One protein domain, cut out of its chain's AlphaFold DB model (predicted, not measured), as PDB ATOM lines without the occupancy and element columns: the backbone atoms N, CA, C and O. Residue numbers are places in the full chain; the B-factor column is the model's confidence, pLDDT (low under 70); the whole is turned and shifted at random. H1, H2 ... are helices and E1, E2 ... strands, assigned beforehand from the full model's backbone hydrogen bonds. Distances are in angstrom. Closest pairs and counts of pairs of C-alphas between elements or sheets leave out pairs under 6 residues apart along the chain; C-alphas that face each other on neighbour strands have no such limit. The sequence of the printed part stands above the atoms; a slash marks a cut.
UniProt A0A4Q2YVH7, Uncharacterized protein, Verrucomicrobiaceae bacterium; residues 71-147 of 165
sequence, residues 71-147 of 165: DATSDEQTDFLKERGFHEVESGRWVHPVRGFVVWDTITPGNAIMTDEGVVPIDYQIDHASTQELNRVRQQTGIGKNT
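This is residues 71 to 147 of the 165 residues of an uncharacterized protein of Verrucomicrobiaceae bacterium (UniProt A0A4Q2YVH7). A twisted sheet of four short strands, E1, E2, E3 and E6, forms the middle of a rod, with helix H2 across one face of the sheet at one end of the rod and the small hairpin E4 and E5 at the other end. Helix H1 bridges the hairpin and the sheet. The printed part has 77 residues with two named helices and six named strands, along the chain H1, E1, E2, E3, E4, E5, E6, H2; the class is mixed, helices and strands. The larger sheet has the order E1, E2, E3, E6, all antiparallel. The whole is compact, with a radius of gyration of the C-alphas of 12.6 A, and spans 38 by 19 by 18 A.

The larger sheet holds E1, residues 87 to 90, 9.2 A long from first to last C-alpha; E2, residues 93 to 96, 10.4 A; E3, residues 101 to 104, 10.2 A; and E6, residues 125 to 128, 10.7 A. The smaller sheet holds E4, residues 112 to 115, 9.7 A, and E5, residues 118 to 121, 10.0 A. H1, residues 74 to 83, measures 14.3 A and begins with C-alpha 74 at (16.099, -17.099, 10.786). H2, residues 131 to 141, measures 15.3 A and ends with C-alpha 141 at (21.769, -37.838, 13.707).

E1, E2 and E3 make a meander, each strand the antiparallel neighbour of the one before. In the hairpin E1 and E2, N 87 and O 95 are within hydrogen-bond range at 2.8 A. In the hairpin E2 and E3, N 103 and O 94 are 2.7 A apart. E6, an edge strand, is antiparallel to E3, with N 102 and O 127 at 2.9 A. From edge to edge the strands' lines turn by 76 degrees. H2 is on this sheet, in two layers, a helix on one face of a sheet, at a height over the sheet of 8.8 A. H2 runs across the strands, at 66 degrees to E1 on the local plane, and lies only just over E1, E2 and E3, with 3 of its C-alphas falling on each. The closest C-alphas of H2 and E1, those of Val 137 and Val 89, are 6.5 A apart. H1 only grazes this sheet, with its residues 78 to 82. The closest C-alphas of H1 and E5, those of Phe 80 and Val 119, are 6.5 A apart. In the hairpin E4 and E5, N 120 and O 113 are 2.8 A apart. H1 and H2 are apart. In H1 and H2 every O i to N i+4 pair is within hydrogen-bond range.

The two C-alphas farthest apart are those of Asp 71 and Asn 146, at 38.7 A. The printed part has no cut. No link is long; the link from E3 to E4, 7 residues, is short, and the other links are tight. The mean pLDDT of the printed part is 93.1, and residues 144 to 147 are under 70.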
ATOM      1  N   ASP A  71      19.894  -7.157  11.745       97.88
ATOM      2  CA  ASP A  71      19.441  -8.429  12.309       97.88
ATOM      3  C   ASP A  71      19.633  -9.568  11.290       97.88
ATOM      4  O   ASP A  71      19.318  -9.436  10.096       97.88
ATOM      5  N   ALA A  72      20.192 -10.681  11.763       97.75
ATOM      6  CA  ALA A  72      20.300 -11.901  10.978       97.75
ATOM      7  C   ALA A  72      18.915 -12.540  10.810       97.75
ATOM      8  O   ALA A  72      18.121 -12.610  11.752       97.75
ATOM      9  N   THR A  73      18.610 -13.035   9.612       97.00
ATOM     10  CA  THR A  73      17.354 -13.754   9.361       97.00
ATOM     11  C   THR A  73      17.366 -15.128  10.038       97.00
ATOM     12  O   THR A  73      18.420 -15.646  10.402       97.00
ATOM     13  N   SER A  74      16.194 -15.749  10.203       95.50
ATOM     14  CA  SER A  74      16.099 -17.099  10.786       95.50
ATOM     15  C   SER A  74      16.887 -18.143   9.985       95.50
ATOM     16  O   SER A  74      17.478 -19.049  10.575       95.50
ATOM     17  N   ASP A  75      16.912 -18.011   8.656       96.62
ATOM     18  CA  ASP A  75      17.630 -18.932   7.770       96.62
ATOM     19  C   ASP A  75      19.147 -18.749   7.914       96.62
ATOM     20  O   ASP A  75      19.869 -19.722   8.112       96.62
ATOM     21  N   GLU A  76      19.629 -17.503   7.958       97.75
ATOM     22  CA  GLU A  76      21.053 -17.198   8.175       97.75
ATOM     23  C   GLU A  76      21.555 -17.714   9.528       97.75
ATOM     24  O   GLU A  76      22.644 -18.281   9.622       97.75
ATOM     25  N   GLN A  77      20.756 -17.550  10.584       97.62
ATOM     26  CA  GLN A  77      21.083 -18.061  11.918       97.62
ATOM     27  C   GLN A  77      21.099 -19.595  11.949       97.62
ATOM     28  O   GLN A  77      21.978 -20.203  12.564       97.62
ATOM     29  N   THR A  78      20.154 -20.222  11.248       97.31
ATOM     30  CA  THR A  78      20.078 -21.678  11.086       97.31
ATOM     31  C   THR A  78      21.317 -22.226  10.385       97.31
ATOM     32  O   THR A  78      21.930 -23.180  10.874       97.31
ATOM     33  N   ASP A  79      21.702 -21.626   9.261       97.94
ATOM     34  CA  ASP A  79      22.864 -22.055   8.488       97.94
ATOM     35  C   ASP A  79      24.153 -21.854   9.292       97.94
ATOM     36  O   ASP A  79      24.932 -22.797   9.450       97.94
ATOM     37  N   PHE A  80      24.309 -20.697   9.945       97.88
ATOM     38  CA  PHE A  80      25.430 -20.406  10.842       97.88
ATOM     39  C   PHE A  80      25.617 -21.461  11.946       97.88
ATOM     40  O   PHE A  80      26.748 -21.886  12.221       97.88
ATOM     41  N   LEU A  81      24.528 -21.875  12.607       98.06
ATOM     42  CA  LEU A  81      24.574 -22.861  13.691       98.06
ATOM     43  C   LEU A  81      24.897 -24.260  13.155       98.06
ATOM     44  O   LEU A  81      25.740 -24.956  13.733       98.06
ATOM     45  N   LYS A  82      24.299 -24.656  12.025       97.25
ATOM     46  CA  LYS A  82      24.583 -25.942  11.366       97.25
ATOM     47  C   LYS A  82      26.038 -26.054  10.924       97.25
ATOM     48  O   LYS A  82      26.675 -27.071  11.196       97.25
ATOM     49  N   GLU A  83      26.585 -25.013  10.302       97.25
ATOM     50  CA  GLU A  83      27.994 -24.959   9.886       97.25
ATOM     51  C   GLU A  83      28.958 -25.112  11.069       97.25
ATOM     52  O   GLU A  83      30.043 -25.679  10.931       97.25
ATOM     53  N   ARG A  84      28.541 -24.673  12.262       96.31
ATOM     54  CA  ARG A  84      29.292 -24.823  13.518       96.31
ATOM     55  C   ARG A  84      29.040 -26.145  14.243       96.31
ATOM     56  O   ARG A  84      29.504 -26.312  15.368       96.31
ATOM     57  N   GLY A  85      28.337 -27.088  13.618       95.94
ATOM     58  CA  GLY A  85      28.097 -28.422  14.169       95.94
ATOM     59  C   GLY A  85      27.004 -28.475  15.237       95.94
ATOM     60  O   GLY A  85      26.942 -29.447  15.996       95.94
ATOM     61  N   PHE A  86      26.152 -27.451  15.321       97.44
ATOM     62  CA  PHE A  86      24.950 -27.509  16.141       97.44
ATOM     63  C   PHE A  86      23.808 -28.196  15.387       97.44
ATOM     64  O   PHE A  86      23.658 -28.073  14.173       97.44
ATOM     65  N   HIS A  87      22.963 -28.892  16.142       97.06
ATOM     66  CA  HIS A  87      21.772 -29.565  15.645       97.06
ATOM     67  C   HIS A  87      20.546 -29.077  16.403       97.06
ATOM     68  O   HIS A  87      20.532 -29.085  17.634       97.06
ATOM     69  N   GLU A  88      19.511 -28.677  15.674       96.12
ATOM     70  CA  GLU A  88      18.247 -28.280  16.280       96.12
ATOM     71  C   GLU A  88      17.522 -29.505  16.846       96.12
ATOM     72  O   GLU A  88      17.236 -30.468  16.129       96.12
ATOM     73  N   VAL A  89      17.236 -29.485  18.148       94.12
ATOM     74  CA  VAL A  89      16.514 -30.571  18.834       94.12
ATOM     75  C   VAL A  89      15.035 -30.240  19.025       94.12
ATOM     76  O   VAL A  89      14.193 -31.147  19.027       94.12
ATOM     77  N   GLU A  90      14.721 -28.953  19.143       90.88
ATOM     78  CA  GLU A  90      13.391 -28.348  19.148       90.88
ATOM     79  C   GLU A  90      13.502 -26.902  18.648       90.88
ATOM     80  O   GLU A  90      14.603 -26.359  18.613       90.88
ATOM     81  N   SER A  91      12.376 -26.295  18.264       90.88
ATOM     82  CA  SER A  91      12.344 -24.959  17.650       90.88
ATOM     83  C   SER A  91      13.162 -23.935  18.442       90.88
ATOM     84  O   SER A  91      12.856 -23.652  19.604       90.88
ATOM     85  N   GLY A  92      14.206 -23.391  17.814       92.06
ATOM     86  CA  GLY A  92      15.072 -22.367  18.397       92.06
ATOM     87  C   GLY A  92      16.070 -22.879  19.442       92.06
ATOM     88  O   GLY A  92      16.757 -22.058  20.060       92.06
ATOM     89  N   ARG A  93      16.184 -24.202  19.633       95.69
ATOM     90  CA  ARG A  93      17.082 -24.847  20.602       95.69
ATOM     91  C   ARG A  93      18.045 -25.809  19.913       95.69
ATOM     92  O   ARG A  93      17.660 -26.820  19.321       95.69
ATOM     93  N   TRP A  94      19.326 -25.508  20.054       98.00
ATOM     94  CA  TRP A  94      20.404 -26.043  19.234       98.00
ATOM     95  C   TRP A  94      21.480 -26.675  20.100       98.00
ATOM     96  O   TRP A  94      21.951 -26.062  21.048       98.00
ATOM     97  N   VAL A  95      21.909 -27.889  19.775       98.00
ATOM     98  CA  VAL A  95      22.853 -28.654  20.596       98.00
ATOM     99  C   VAL A  95      24.090 -29.002  19.785       98.00
ATOM    100  O   VAL A  95      23.983 -29.572  18.701       98.00
ATOM    101  N   HIS A  96      25.272 -28.715  20.327       96.75
ATOM    102  CA  HIS A  96      26.542 -29.179  19.775       96.75
ATOM    103  C   HIS A  96      26.950 -30.488  20.476       96.75
ATOM    104  O   HIS A  96      27.467 -30.447  21.596       96.75
ATOM    105  N   PRO A  97      26.809 -31.666  19.836       93.94
ATOM    106  CA  PRO A  97      26.929 -32.961  20.512       93.94
ATOM    107  C   PRO A  97      28.351 -33.293  20.977       93.94
ATOM    108  O   PRO A  97      28.519 -34.011  21.953       93.94
ATOM    109  N   VAL A  98      29.378 -32.781  20.289       91.19
ATOM    110  CA  VAL A  98      30.787 -33.017  20.655       91.19
ATOM    111  C   VAL A  98      31.262 -32.090  21.777       91.19
ATOM    112  O   VAL A  98      31.946 -32.542  22.686       91.19
ATOM    113  N   ARG A  99      30.912 -30.797  21.726       92.25
ATOM    114  CA  ARG A  99      31.297 -29.816  22.753       92.25
ATOM    115  C   ARG A  99      30.401 -29.864  23.993       92.25
ATOM    116  O   ARG A  99      30.794 -29.358  25.035       92.25
ATOM    117  N   GLY A 100      29.223 -30.481  23.891       95.06
ATOM    118  CA  GLY A 100      28.290 -30.598  25.007       95.06
ATOM    119  C   GLY A 100      27.611 -29.277  25.359       95.06
ATOM    120  O   GLY A 100      27.382 -29.025  26.536       95.06
ATOM    121  N   PHE A 101      27.319 -28.429  24.368       96.69
ATOM    122  CA  PHE A 101      26.645 -27.141  24.570       96.69
ATOM    123  C   PHE A 101      25.224 -27.175  24.032       96.69
ATOM    124  O   PHE A 101      24.969 -27.811  23.007       96.69
ATOM    125  N   VAL A 102      24.331 -26.444  24.689       97.81
ATOM    126  CA  VAL A 102      23.005 -26.103  24.179       97.81
ATOM    127  C   VAL A 102      22.883 -24.591  24.068       97.81
ATOM    128  O   VAL A 102      23.335 -23.861  24.944       97.81
ATOM    129  N   VAL A 103      22.287 -24.135  22.975       98.00
ATOM    130  CA  VAL A 103      22.074 -22.736  22.626       98.00
ATOM    131  C   VAL A 103      20.589 -22.509  22.384       98.00
ATOM    132  O   VAL A 103      19.935 -23.324  21.732       98.00
ATOM    133  N   TRP A 104      20.048 -21.414  22.904       96.88
ATOM    134  CA  TRP A 104      18.662 -21.008  22.679       96.88
ATOM    135  C   TRP A 104      18.531 -19.486  22.637       96.88
ATOM    136  O   TRP A 104      19.527 -18.766  22.699       96.88
ATOM    137  N   ASP A 105      17.293 -19.002  22.504       95.06
ATOM    138  CA  ASP A 105      16.989 -17.581  22.286       95.06
ATOM    139  C   ASP A 105      17.545 -17.059  20.944       95.06
ATOM    140  O   ASP A 105      17.966 -15.912  20.801       95.06
ATOM    141  N   THR A 106      17.546 -17.948  19.944       94.06
ATOM    142  CA  THR A 106      18.057 -17.718  18.581       94.06
ATOM    143  C   THR A 106      17.049 -17.030  17.660       94.06
ATOM    144  O   THR A 106      17.358 -16.712  16.524       94.06
ATOM    145  N   ILE A 107      15.824 -16.795  18.124       89.62
ATOM    146  CA  ILE A 107      14.755 -16.175  17.324       89.62
ATOM    147  C   ILE A 107      14.477 -14.724  17.727       89.62
ATOM    148  O   ILE A 107      13.660 -14.051  17.101       89.62
ATOM    149  N   THR A 108      15.131 -14.244  18.785       93.25
ATOM    150  CA  THR A 108      14.911 -12.906  19.332       93.25
ATOM    151  C   THR A 108      15.673 -11.863  18.504       93.25
ATOM    152  O   THR A 108      16.890 -11.991  18.343       93.25
ATOM    153  N   PRO A 109      14.995 -10.820  17.977       93.25
ATOM    154  CA  PRO A 109      15.654  -9.737  17.246       93.25
ATOM    155  C   PRO A 109      16.774  -9.080  18.066       93.25
ATOM    156  O   PRO A 109      16.628  -8.895  19.275       93.25
ATOM    157  N   GLY A 110      17.888  -8.731  17.421       92.38
ATOM    158  CA  GLY A 110      19.078  -8.176  18.071       92.38
ATOM    159  C   GLY A 110      20.024  -9.196  18.721       92.38
ATOM    160  O   GLY A 110      21.151  -8.827  19.056       92.38
ATOM    161  N   ASN A 111      19.636 -10.470  18.872       95.94
ATOM    162  CA  ASN A 111      20.520 -11.490  19.459       95.94
ATOM    163  C   ASN A 111      21.557 -12.046  18.473       95.94
ATOM    164  O   ASN A 111      22.522 -12.678  18.907       95.94
ATOM    165  N   ALA A 112      21.387 -11.794  17.175       97.69
ATOM    166  CA  ALA A 112      22.352 -12.127  16.139       97.69
ATOM    167  C   ALA A 112      22.343 -11.067  15.039       97.69
ATOM    168  O   ALA A 112      21.286 -10.691  14.528       97.69
ATOM    169  N   ILE A 113      23.535 -10.612  14.665       97.88
ATOM    170  CA  ILE A 113      23.730  -9.556  13.674       97.88
ATOM    171  C   ILE A 113      24.437 -10.149  12.466       97.88
ATOM    172  O   ILE A 113      25.472 -10.796  12.602       97.88
ATOM    173  N   MET A 114      23.871  -9.939  11.284       98.00
ATOM    174  CA  MET A 114      24.513 -10.260  10.020       98.00
ATOM    175  C   MET A 114      25.439  -9.110   9.619       98.00
ATOM    176  O   MET A 114      24.990  -7.967   9.474       98.00
ATOM    177  N   THR A 115      26.713  -9.437   9.432       97.62
ATOM    178  CA  THR A 115      27.769  -8.541   8.944       97.62
ATOM    179  C   THR A 115      28.238  -8.994   7.557       97.62
ATOM    180  O   THR A 115      27.781 -10.015   7.038       97.62
ATOM    181  N   ASP A 116      29.186  -8.271   6.961       97.06
ATOM    182  CA  ASP A 116      29.822  -8.677   5.700       97.06
ATOM    183  C   ASP A 116      30.662  -9.965   5.839       97.06
ATOM    184  O   ASP A 116      30.950 -10.632   4.847       97.06
ATOM    185  N   GLU A 117      31.031 -10.339   7.069       95.94
ATOM    186  CA  GLU A 117      31.802 -11.548   7.392       95.94
ATOM    187  C   GLU A 117      30.912 -12.728   7.827       95.94
ATOM    188  O   GLU A 117      31.399 -13.845   8.011       95.94
ATOM    189  N   GLY A 118      29.604 -12.496   7.979       97.25
ATOM    190  CA  GLY A 118      28.614 -13.500   8.358       97.25
ATOM    191  C   GLY A 118      27.864 -13.166   9.645       97.25
ATOM    192  O   GLY A 118      27.870 -12.038  10.138       97.25
ATOM    193  N   VAL A 119      27.171 -14.166  10.191       98.00
ATOM    194  CA  VAL A 119      26.380 -14.003  11.415       98.00
ATOM    195  C   VAL A 119      27.297 -13.914  12.635       98.00
ATOM    196  O   VAL A 119      28.174 -14.753  12.838       98.00
ATOM    197  N   VAL A 120      27.051 -12.920  13.483       97.75
ATOM    198  CA  VAL A 120      27.715 -12.719  14.771       97.75
ATOM    199  C   VAL A 120      26.673 -12.835  15.887       97.75
ATOM    200  O   VAL A 120      25.794 -11.974  15.992       97.75
ATOM    201  N   PRO A 121      26.743 -13.876  16.738       97.12
ATOM    202  CA  PRO A 121      25.900 -13.983  17.923       97.12
ATOM    203  C   PRO A 121      26.243 -12.890  18.938       97.12
ATOM    204  O   PRO A 121      27.406 -12.714  19.301       97.12
ATOM    205  N   ILE A 122      25.223 -12.181  19.412       95.62
ATOM    206  CA  ILE A 122      25.341 -11.052  20.344       95.62
ATOM    207  C   ILE A 122      24.861 -11.419  21.748       95.62
ATOM    208  O   ILE A 122      25.438 -10.964  22.736       95.62
ATOM    209  N   ASP A 123      23.766 -12.171  21.854       94.62
ATOM    210  CA  ASP A 123      23.122 -12.455  23.145       94.62
ATOM    211  C   ASP A 123      22.405 -13.812  23.145       94.62
ATOM    212  O   ASP A 123      21.391 -13.997  23.817       94.62
ATOM    213  N   TYR A 124      22.938 -14.798  22.419       97.19
ATOM    214  CA  TYR A 124      22.425 -16.160  22.520       97.19
ATOM    215  C   TYR A 124      22.561 -16.681  23.947       97.19
ATOM    216  O   TYR A 124      23.569 -16.470  24.637       97.19
ATOM    217  N   GLN A 125      21.528 -17.368  24.416       97.25
ATOM    218  CA  GLN A 125      21.633 -18.121  25.653       97.25
ATOM    219  C   GLN A 125      22.414 -19.395  25.365       97.25
ATOM    220  O   GLN A 125      22.192 -20.036  24.340       97.25
ATOM    221  N   ILE A 126      23.346 -19.739  26.246       97.88
ATOM    222  CA  ILE A 126      24.186 -20.920  26.098       97.88
ATOM    223  C   ILE A 126      24.464 -21.535  27.465       97.88
ATOM    224  O   ILE A 126      24.703 -20.817  28.436       97.88
ATOM    225  N   ASP A 127      24.431 -22.861  27.518       96.88
ATOM    226  CA  ASP A 127      24.727 -23.661  28.704       96.88
ATOM    227  C   ASP A 127      25.307 -25.021  28.286       96.88
ATOM    228  O   ASP A 127      25.406 -25.346  27.094       96.88
ATOM    229  N   HIS A 128      25.684 -25.838  29.259       96.19
ATOM    230  CA  HIS A 128      25.953 -27.247  29.049       96.19
ATOM    231  C   HIS A 128      24.672 -27.985  28.657       96.19
ATOM    232  O   HIS A 128      23.630 -27.869  29.298       96.19
ATOM    233  N   ALA A 129      24.763 -28.785  27.599       95.69
ATOM    234  CA  ALA A 129      23.672 -29.651  27.190       95.69
ATOM    235  C   ALA A 129      23.453 -30.751  28.234       95.69
ATOM    236  O   ALA A 129      24.391 -31.424  28.673       95.69
ATOM    237  N   SER A 130      22.194 -30.984  28.583       94.69
ATOM    238  CA  SER A 130      21.796 -32.115  29.410       94.69
ATOM    239  C   SER A 130      22.012 -33.448  28.683       94.69
ATOM    240  O   SER A 130      22.001 -33.540  27.451       94.69
ATOM    241  N   THR A 131      22.109 -34.537  29.448       92.56
ATOM    242  CA  THR A 131      22.158 -35.899  28.890       92.56
ATOM    243  C   THR A 131      20.959 -36.195  27.984       92.56
ATOM    244  O   THR A 131      21.094 -36.896  26.981       92.56
ATOM    245  N   GLN A 132      19.778 -35.652  28.301       93.12
ATOM    246  CA  GLN A 132      18.576 -35.826  27.486       93.12
ATOM    247  C   GLN A 132      18.713 -35.146  26.117       93.12
ATOM    248  O   GLN A 132      18.401 -35.762  25.097       93.12
ATOM    249  N   GLU A 133      19.216 -33.913  26.081       94.75
ATOM    250  CA  GLU A 133      19.461 -33.164  24.842       94.75
ATOM    251  C   GLU A 133      20.516 -33.851  23.968       94.75
ATOM    252  O   GLU A 133      20.296 -34.056  22.771       94.75
ATOM    253  N   LEU A 134      21.619 -34.311  24.565       94.25
ATOM    254  CA  LEU A 134      22.661 -35.058  23.853       94.25
ATOM    255  C   LEU A 134      22.134 -36.379  23.278       94.25
ATOM    256  O   LEU A 134      22.416 -36.721  22.126       94.25
ATOM    257  N   ASN A 135      21.325 -37.110  24.049       91.62
ATOM    258  CA  ASN A 135      20.686 -38.335  23.577       91.62
ATOM    259  C   ASN A 135      19.721 -38.068  22.418       91.62
ATOM    260  O   ASN A 135      19.664 -38.873  21.485       91.62
ATOM    261  N   ARG A 136      19.004 -36.941  22.434       93.00
ATOM    262  CA  ARG A 136      18.104 -36.550  21.345       93.00
ATOM    263  C   ARG A 136      18.870 -36.303  20.047       93.00
ATOM    264  O   ARG A 136      18.519 -36.908  19.033       93.00
ATOM    265  N   VAL A 137      19.976 -35.552  20.090       93.50
ATOM    266  CA  VAL A 137      20.854 -35.383  18.915       93.50
ATOM    267  C   VAL A 137      21.396 -36.728  18.438       93.50
ATOM    268  O   VAL A 137      21.353 -37.024  17.242       93.50
ATOM    269  N   ARG A 138      21.864 -37.583  19.356       90.75
ATOM    270  CA  ARG A 138      22.392 -38.919  19.029       90.75
ATOM    271  C   ARG A 138      21.347 -39.796  18.334       90.75
ATOM    272  O   ARG A 138      21.685 -40.541  17.411       90.75
ATOM    273  N   GLN A 139      20.087 -39.734  18.762       90.94
ATOM    274  CA  GLN A 139      18.986 -40.472  18.140       90.94
ATOM    275  C   GLN A 139      18.654 -39.932  16.744       90.94
ATOM    276  O   GLN A 139      18.506 -40.732  15.823       90.94
ATOM    277  N   GLN A 140      18.603 -38.606  16.581       90.44
ATOM    278  CA  GLN A 140      18.268 -37.942  15.316       90.44
ATOM    279  C   GLN A 140      19.365 -38.084  14.250       90.44
ATOM    280  O   GLN A 140      19.062 -38.279  13.078       90.44
ATOM    281  N   THR A 141      20.637 -37.993  14.645       87.94
ATOM    282  CA  THR A 141      21.769 -37.838  13.707       87.94
ATOM    283  C   THR A 141      22.699 -39.050  13.653       87.94
ATOM    284  O   THR A 141      23.492 -39.185  12.728       87.94
ATOM    285  N   GLY A 142      22.659 -39.926  14.661       84.75
ATOM    286  CA  GLY A 142      23.641 -40.999  14.841       84.75
ATOM    287  C   GLY A 142      24.997 -40.545  15.397       84.75
ATOM    288  O   GLY A 142      25.814 -41.398  15.758       84.75
ATOM    289  N   ILE A 143      25.236 -39.237  15.529       81.19
ATOM    290  CA  ILE A 143      26.489 -38.687  16.055       81.19
ATOM    291  C   ILE A 143      26.649 -39.075  17.528       81.19
ATOM    292  O   ILE A 143      25.702 -39.072  18.314       81.19
ATOM    293  N   GLY A 144      27.869 -39.464  17.901       67.62
ATOM    294  CA  GLY A 144      28.206 -39.892  19.256       67.62
ATOM    295  C   GLY A 144      27.893 -41.358  19.563       67.62
ATOM    296  O   GLY A 144      28.277 -41.806  20.634       67.62
ATOM    297  N   LYS A 145      27.251 -42.143  18.679       59.22
ATOM    298  CA  LYS A 145      26.931 -43.568  18.948       59.22
ATOM    299  C   LYS A 145      28.159 -44.472  19.182       59.22
ATOM    300  O   LYS A 145      27.999 -45.506  19.814       59.22
ATOM    301  N   ASN A 146      29.356 -44.063  18.745       52.19
ATOM    302  CA  ASN A 146      30.582 -44.883  18.783       52.19
ATOM    303  C   ASN A 146      31.789 -44.203  19.461       52.19
ATOM    304  O   ASN A 146      32.919 -44.658  19.302       52.19
ATOM    305  N   THR A 147      31.602 -43.096  20.184       50.72
ATOM    306  CA  THR A 147      32.711 -42.435  20.893       50.72
ATOM    307  C   THR A 147      32.889 -43.034  22.289       50.72
ATOM    308  O   THR A 147      31.905 -43.237  23.002       50.72
TER     309      THR A 147